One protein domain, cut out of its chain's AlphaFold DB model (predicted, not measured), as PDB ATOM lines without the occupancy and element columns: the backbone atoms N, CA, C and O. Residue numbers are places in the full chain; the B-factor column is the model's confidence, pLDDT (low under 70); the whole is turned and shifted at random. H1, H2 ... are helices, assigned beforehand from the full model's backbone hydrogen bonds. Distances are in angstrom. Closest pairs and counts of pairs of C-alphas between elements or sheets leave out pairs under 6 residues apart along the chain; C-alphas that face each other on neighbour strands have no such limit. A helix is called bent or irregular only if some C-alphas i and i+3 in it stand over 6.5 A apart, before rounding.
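AT A GLANCE: This is residues 104 to 150 of the 250 residues of an uncharacterized protein of Peniophora sp. CBMAI 1063 (UniProt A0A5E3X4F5). This is a loose, open helical hairpin: one long helix, H2, runs one way, and after a looping link at its far end the shorter helix H3 runs back the opposite way. The two arms touch beside residues 113 to 117 of H2, while the one-turn helix H1 sits before the start of H2 and residues 142 to 150 run out free at the other arm's end. The printed part has 47 residues with three named helices, in the order H1, H2, H3, and no named strand; the class is all helix. The whole is loose, with a radius of gyration of the C-alphas of 13.1 A, and only just flat, spanning 38 by 25 by 9 A.

HOW THE PARTS SIT: Start with H2, residues 109 to 127, the longest helix. Look from it to H3, residues 137 to 146: the two touch, with 6 pairs of C-alphas within 8 A, and H2 does so with residues 113 to 117 alone. Their closest C-alphas are those of Pro 117 and Phe 137, 6.2 A apart. They run opposite ways at a shallow tilt of 32 degrees, only just short of steep, and form a helical hairpin. H1, residues 104 to 107, meets H2 only through their link and is apart from H3. In the backbone, 13 of 15 O i to N i+4 pairs in H2 and 3 of 6 in H3 are within hydrogen-bond range, and H1 is too short for such a pair.

IN THESE COORDINATES: Find C-alpha 109 at (-25.412, 45.700, 23.145); from there H2 runs 26.3 A to C-alpha 127 at (-6.670, 63.999, 21.195). H2 is neither bent nor irregular, but only just: C-alphas 114 and 117 are 6.3 A apart. H3 runs 16.2 A from Phe 137 to C-alpha 146 at (-16.034, 32.273, 28.172). It is only just irregular, with C-alphas 143 and 146 6.8 A apart, and its line is a rough one. Before H2, find H1 from Tyr 104 to Val 107, 5.8 A long.

THE WHOLE: The two C-alphas farthest apart are those of Arg 126 and Pro 149, 40.1 A. The printed part runs from 104 to 150 with no cut. The link from H1 to H2, one residue, is tight; that from H2 to H3, nine residues, is short. Residues 104 to 111, 125 to 131 and 142 to 150 stand free. The mean pLDDT of the printed part is 82.2, and residues 146 to 150 are under 70, where the model's confidence is low.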
ATOM      1  N   TYR A 104     -34.906  41.864  26.188       86.06
ATOM      2  CA  TYR A 104     -34.883  42.745  25.013       86.06
ATOM      3  C   TYR A 104     -33.766  43.810  25.047       86.06
ATOM      4  O   TYR A 104     -33.078  43.971  24.034       86.06
ATOM      5  N   PRO A 105     -33.488  44.483  26.186       87.31
ATOM      6  CA  PRO A 105     -32.422  45.483  26.249       87.31
ATOM      7  C   PRO A 105     -31.029  44.934  25.910       87.31
ATOM      8  O   PRO A 105     -30.189  45.674  25.403       87.31
ATOM      9  N   LEU A 106     -30.778  43.638  26.148       86.06
ATOM     10  CA  LEU A 106     -29.472  43.024  25.890       86.06
ATOM     11  C   LEU A 106     -29.152  42.970  24.398       86.06
ATOM     12  O   LEU A 106     -27.981  43.022  24.032       86.06
ATOM     13  N   VAL A 107     -30.162  42.911  23.527       86.75
ATOM     14  CA  VAL A 107     -29.933  42.899  22.079       86.75
ATOM     15  C   VAL A 107     -29.205  44.174  21.659       86.75
ATOM     16  O   VAL A 107     -28.236  44.101  20.915       86.75
ATOM     17  N   PHE A 108     -29.552  45.334  22.220       87.88
ATOM     18  CA  PHE A 108     -28.925  46.615  21.868       87.88
ATOM     19  C   PHE A 108     -27.438  46.726  22.234       87.88
ATOM     20  O   PHE A 108     -26.776  47.672  21.807       87.88
ATOM     21  N   PHE A 109     -26.858  45.750  22.936       86.94
ATOM     22  CA  PHE A 109     -25.412  45.700  23.145       86.94
ATOM     23  C   PHE A 109     -24.629  45.565  21.830       86.94
ATOM     24  O   PHE A 109     -23.473  45.986  21.785       86.94
ATOM     25  N   PHE A 110     -25.236  45.085  20.733       86.75
ATOM     26  CA  PHE A 110     -24.569  45.125  19.422       86.75
ATOM     27  C   PHE A 110     -24.257  46.568  18.985       86.75
ATOM     28  O   PHE A 110     -23.216  46.808  18.374       86.75
ATOM     29  N   LEU A 111     -25.109  47.544  19.339       90.75
ATOM     30  CA  LEU A 111     -24.859  48.962  19.063       90.75
ATOM     31  C   LEU A 111     -23.668  49.461  19.872       90.75
ATOM     32  O   LEU A 111     -22.831  50.174  19.336       90.75
ATOM     33  N   ILE A 112     -23.548  49.042  21.133       89.12
ATOM     34  CA  ILE A 112     -22.382  49.362  21.966       89.12
ATOM     35  C   ILE A 112     -21.113  48.793  21.319       89.12
ATOM     36  O   ILE A 112     -20.115  49.503  21.194       89.12
ATOM     37  N   GLY A 113     -21.171  47.550  20.832       87.62
ATOM     38  CA  GLY A 113     -20.078  46.910  20.098       87.62
ATOM     39  C   GLY A 113     -19.676  47.655  18.819       87.62
ATOM     40  O   GLY A 113     -18.489  47.715  18.504       87.62
ATOM     41  N   PHE A 114     -20.631  48.264  18.111       88.88
ATOM     42  CA  PHE A 114     -20.379  49.075  16.913       88.88
ATOM     43  C   PHE A 114     -19.864  50.487  17.236       88.88
ATOM     44  O   PHE A 114     -18.937  50.987  16.598       88.88
ATOM     45  N   VAL A 115     -20.444  51.135  18.245       93.19
ATOM     46  CA  VAL A 115     -20.135  52.518  18.620       93.19
ATOM     47  C   VAL A 115     -18.787  52.613  19.331       93.19
ATOM     48  O   VAL A 115     -18.042  53.557  19.076       93.19
ATOM     49  N   ALA A 116     -18.420  51.651  20.182       89.62
ATOM     50  CA  ALA A 116     -17.187  51.734  20.970       89.62
ATOM     51  C   ALA A 116     -15.902  51.869  20.114       89.62
ATOM     52  O   ALA A 116     -15.115  52.782  20.386       89.62
ATOM     53  N   PRO A 117     -15.684  51.080  19.038       88.06
ATOM     54  CA  PRO A 117     -14.557  51.287  18.123       88.06
ATOM     55  C   PRO A 117     -14.598  52.636  17.386       88.06
ATOM     56  O   PRO A 117     -13.554  53.253  17.170       88.06
ATOM     57  N   LEU A 118     -15.788  53.125  17.018       89.44
ATOM     58  CA  LEU A 118     -15.944  54.419  16.340       89.44
ATOM     59  C   LEU A 118     -15.604  55.589  17.263       89.44
ATOM     60  O   LEU A 118     -14.898  56.515  16.858       89.44
ATOM     61  N   VAL A 119     -16.055  55.528  18.516       89.31
ATOM     62  CA  VAL A 119     -15.697  56.502  19.552       89.31
ATOM     63  C   VAL A 119     -14.191  56.473  19.785       89.31
ATOM     64  O   VAL A 119     -13.562  57.531  19.790       89.31
ATOM     65  N   GLN A 120     -13.582  55.286  19.884       87.31
ATOM     66  CA  GLN A 120     -12.127  55.153  19.997       87.31
ATOM     67  C   GLN A 120     -11.409  55.861  18.842       87.31
ATOM     68  O   GLN A 120     -10.490  56.645  19.076       87.31
ATOM     69  N   TRP A 121     -11.845  55.625  17.602       87.44
ATOM     70  CA  TRP A 121     -11.270  56.252  16.413       87.44
ATOM     71  C   TRP A 121     -11.420  57.780  16.423       87.44
ATOM     72  O   TRP A 121     -10.447  58.500  16.184       87.44
ATOM     73  N   ALA A 122     -12.606  58.295  16.754       89.19
ATOM     74  CA  ALA A 122     -12.874  59.730  16.799       89.19
ATOM     75  C   ALA A 122     -12.039  60.442  17.879       89.19
ATOM     76  O   ALA A 122     -11.428  61.484  17.619       89.19
ATOM     77  N   VAL A 123     -11.950  59.854  19.076       88.62
ATOM     78  CA  VAL A 123     -11.132  60.384  20.178       88.62
ATOM     79  C   VAL A 123      -9.646  60.328  19.816       88.62
ATOM     80  O   VAL A 123      -8.924  61.301  20.051       88.62
ATOM     81  N   GLN A 124      -9.190  59.254  19.165       86.88
ATOM     82  CA  GLN A 124      -7.812  59.135  18.687       86.88
ATOM     83  C   GLN A 124      -7.462  60.221  17.664       86.88
ATOM     84  O   GLN A 124      -6.361  60.775  17.703       86.88
ATOM     85  N   LYS A 125      -8.402  60.558  16.772       85.62
ATOM     86  CA  LYS A 125      -8.224  61.600  15.754       85.62
ATOM     87  C   LYS A 125      -8.092  62.996  16.370       85.62
ATOM     88  O   LYS A 125      -7.300  63.793  15.875       85.62
ATOM     89  N   ARG A 126      -8.830  63.281  17.450       87.75
ATOM     90  CA  ARG A 126      -8.855  64.605  18.097       87.75
ATOM     91  C   ARG A 126      -7.750  64.805  19.133       87.75
ATOM     92  O   ARG A 126      -7.081  65.830  19.105       87.75
ATOM     93  N   PHE A 127      -7.554  63.843  20.032       83.19
ATOM     94  CA  PHE A 127      -6.670  63.999  21.195       83.19
ATOM     95  C   PHE A 127      -5.328  63.268  21.056       83.19
ATOM     96  O   PHE A 127      -4.462  63.433  21.911       83.19
ATOM     97  N   LYS A 128      -5.137  62.459  19.996       80.00
ATOM     98  CA  LYS A 128      -3.900  61.704  19.693       80.00
ATOM     99  C   LYS A 128      -3.281  61.000  20.914       80.00
ATOM    100  O   LYS A 128      -2.061  60.881  21.016       80.00
ATOM    101  N   LEU A 129      -4.114  60.503  21.830       79.94
ATOM    102  CA  LEU A 129      -3.655  59.880  23.071       79.94
ATOM    103  C   LEU A 129      -2.865  58.599  22.766       79.94
ATOM    104  O   LEU A 129      -3.231  57.809  21.894       79.94
ATOM    105  N   ASN A 130      -1.765  58.374  23.486       75.62
ATOM    106  CA  ASN A 130      -0.927  57.191  23.271       75.62
ATOM    107  C   ASN A 130      -1.531  55.911  23.868       75.62
ATOM    108  O   ASN A 130      -1.276  54.833  23.345       75.62
ATOM    109  N   ILE A 131      -2.355  56.021  24.914       77.88
ATOM    110  CA  ILE A 131      -2.958  54.870  25.610       77.88
ATOM    111  C   ILE A 131      -4.055  54.217  24.759       77.88
ATOM    112  O   ILE A 131      -4.100  52.997  24.631       77.88
ATOM    113  N   LEU A 132      -4.893  55.028  24.107       77.19
ATOM    114  CA  LEU A 132      -6.003  54.561  23.271       77.19
ATOM    115  C   LEU A 132      -5.550  53.748  22.044       77.19
ATOM    116  O   LEU A 132      -6.358  53.025  21.476       77.19
ATOM    117  N   LYS A 133      -4.266  53.804  21.659       76.44
ATOM    118  CA  LYS A 133      -3.691  52.956  20.596       76.44
ATOM    119  C   LYS A 133      -3.561  51.485  21.005       76.44
ATOM    120  O   LYS A 133      -3.494  50.625  20.136       76.44
ATOM    121  N   TYR A 134      -3.495  51.204  22.307       78.50
ATOM    122  CA  TYR A 134      -3.319  49.852  22.844       78.50
ATOM    123  C   TYR A 134      -4.640  49.189  23.248       78.50
ATOM    124  O   TYR A 134      -4.652  48.000  23.557       78.50
ATOM    125  N   LEU A 135      -5.748  49.936  23.247       81.94
ATOM    126  CA  LEU A 135      -7.073  49.391  23.519       81.94
ATOM    127  C   LEU A 135      -7.655  48.766  22.251       81.94
ATOM    128  O   LEU A 135      -7.607  49.354  21.173       81.94
ATOM    129  N   ASN A 136      -8.230  47.578  22.389       84.19
ATOM    130  CA  ASN A 136      -8.934  46.894  21.313       84.19
ATOM    131  C   ASN A 136     -10.287  46.420  21.853       84.19
ATOM    132  O   ASN A 136     -10.370  45.387  22.516       84.19
ATOM    133  N   PHE A 137     -11.340  47.203  21.599       84.44
ATOM    134  CA  PHE A 137     -12.694  46.901  22.075       84.44
ATOM    135  C   PHE A 137     -13.224  45.535  21.610       84.44
ATOM    136  O   PHE A 137     -13.743  44.811  22.458       84.44
ATOM    137  N   PRO A 138     -13.050  45.116  20.340       82.56
ATOM    138  CA  PRO A 138     -13.408  43.761  19.918       82.56
ATOM    139  C   PRO A 138     -12.785  42.656  20.781       82.56
ATOM    140  O   PRO A 138     -13.478  41.718  21.172       82.56
ATOM    141  N   VAL A 139     -11.500  42.776  21.130       82.06
ATOM    142  CA  VAL A 139     -10.812  41.797  21.991       82.06
ATOM    143  C   VAL A 139     -11.374  41.823  23.413       82.06
ATOM    144  O   VAL A 139     -11.625  40.765  23.987       82.06
ATOM    145  N   ILE A 140     -11.629  43.014  23.960       83.06
ATOM    146  CA  ILE A 140     -12.204  43.181  25.305       83.06
ATOM    147  C   ILE A 140     -13.585  42.521  25.389       83.06
ATOM    148  O   ILE A 140     -13.839  41.746  26.309       83.06
ATOM    149  N   PHE A 141     -14.462  42.772  24.414       83.62
ATOM    150  CA  PHE A 141     -15.802  42.183  24.407       83.62
ATOM    151  C   PHE A 141     -15.774  40.672  24.166       83.62
ATOM    152  O   PHE A 141     -16.507  39.941  24.829       83.62
ATOM    153  N   THR A 142     -14.877  40.176  23.307       79.25
ATOM    154  CA  THR A 142     -14.728  38.728  23.062       79.25
ATOM    155  C   THR A 142     -14.261  37.983  24.314       79.25
ATOM    156  O   THR A 142     -14.695  36.857  24.555       79.25
ATOM    157  N   GLY A 143     -13.438  38.616  25.158       71.19
ATOM    158  CA  GLY A 143     -12.953  38.026  26.408       71.19
ATOM    159  C   GLY A 143     -14.070  37.580  27.356       71.19
ATOM    160  O   GLY A 143     -13.894  36.604  28.078       71.19
ATOM    161  N   THR A 144     -15.239  38.222  27.308       73.12
ATOM    162  CA  THR A 144     -16.399  37.873  28.150       73.12
ATOM    163  C   THR A 144     -17.151  36.617  27.688       73.12
ATOM    164  O   THR A 144     -17.943  36.063  28.447       73.12
ATOM    165  N   GLY A 145     -16.880  36.110  26.479       72.50
ATOM    166  CA  GLY A 145     -17.605  34.973  25.897       72.50
ATOM    167  C   GLY A 145     -17.425  33.641  26.636       72.50
ATOM    168  O   GLY A 145     -18.303  32.786  26.564       72.50
ATOM    169  N   ASN A 146     -16.327  33.476  27.382       68.81
ATOM    170  CA  ASN A 146     -16.034  32.273  28.172       68.81
ATOM    171  C   ASN A 146     -16.360  32.421  29.669       68.81
ATOM    172  O   ASN A 146     -16.028  31.530  30.446       68.81
ATOM    173  N   LEU A 147     -17.042  33.493  30.087       68.12
ATOM    174  CA  LEU A 147     -17.475  33.664  31.480       68.12
ATOM    175  C   LEU A 147     -18.423  32.564  31.993       68.12
ATOM    176  O   LEU A 147     -18.286  32.193  33.152       68.12
ATOM    177  N   PRO A 148     -19.365  32.002  31.202       65.19
ATOM    178  CA  PRO A 148     -20.259  30.977  31.741       65.19
ATOM    179  C   PRO A 148     -19.534  29.710  32.241       65.19
ATOM    180  O   PRO A 148     -19.903  29.218  33.305       65.19
ATOM    181  N   PRO A 149     -18.509  29.171  31.541       60.78
ATOM    182  CA  PRO A 149     -17.708  28.062  32.065       60.78
ATOM    183  C   PRO A 149     -16.524  28.486  32.953       60.78
ATOM    184  O   PRO A 149     -16.058  27.663  33.739       60.78
ATOM    185  N   ALA A 150     -16.004  29.715  32.839       67.56
ATOM    186  CA  ALA A 150     -14.867  30.177  33.638       67.56
ATOM    187  C   ALA A 150     -15.284  31.189  34.710       67.56
ATOM    188  O   ALA A 150     -15.717  32.303  34.426       67.56
TER     189      ALA A 150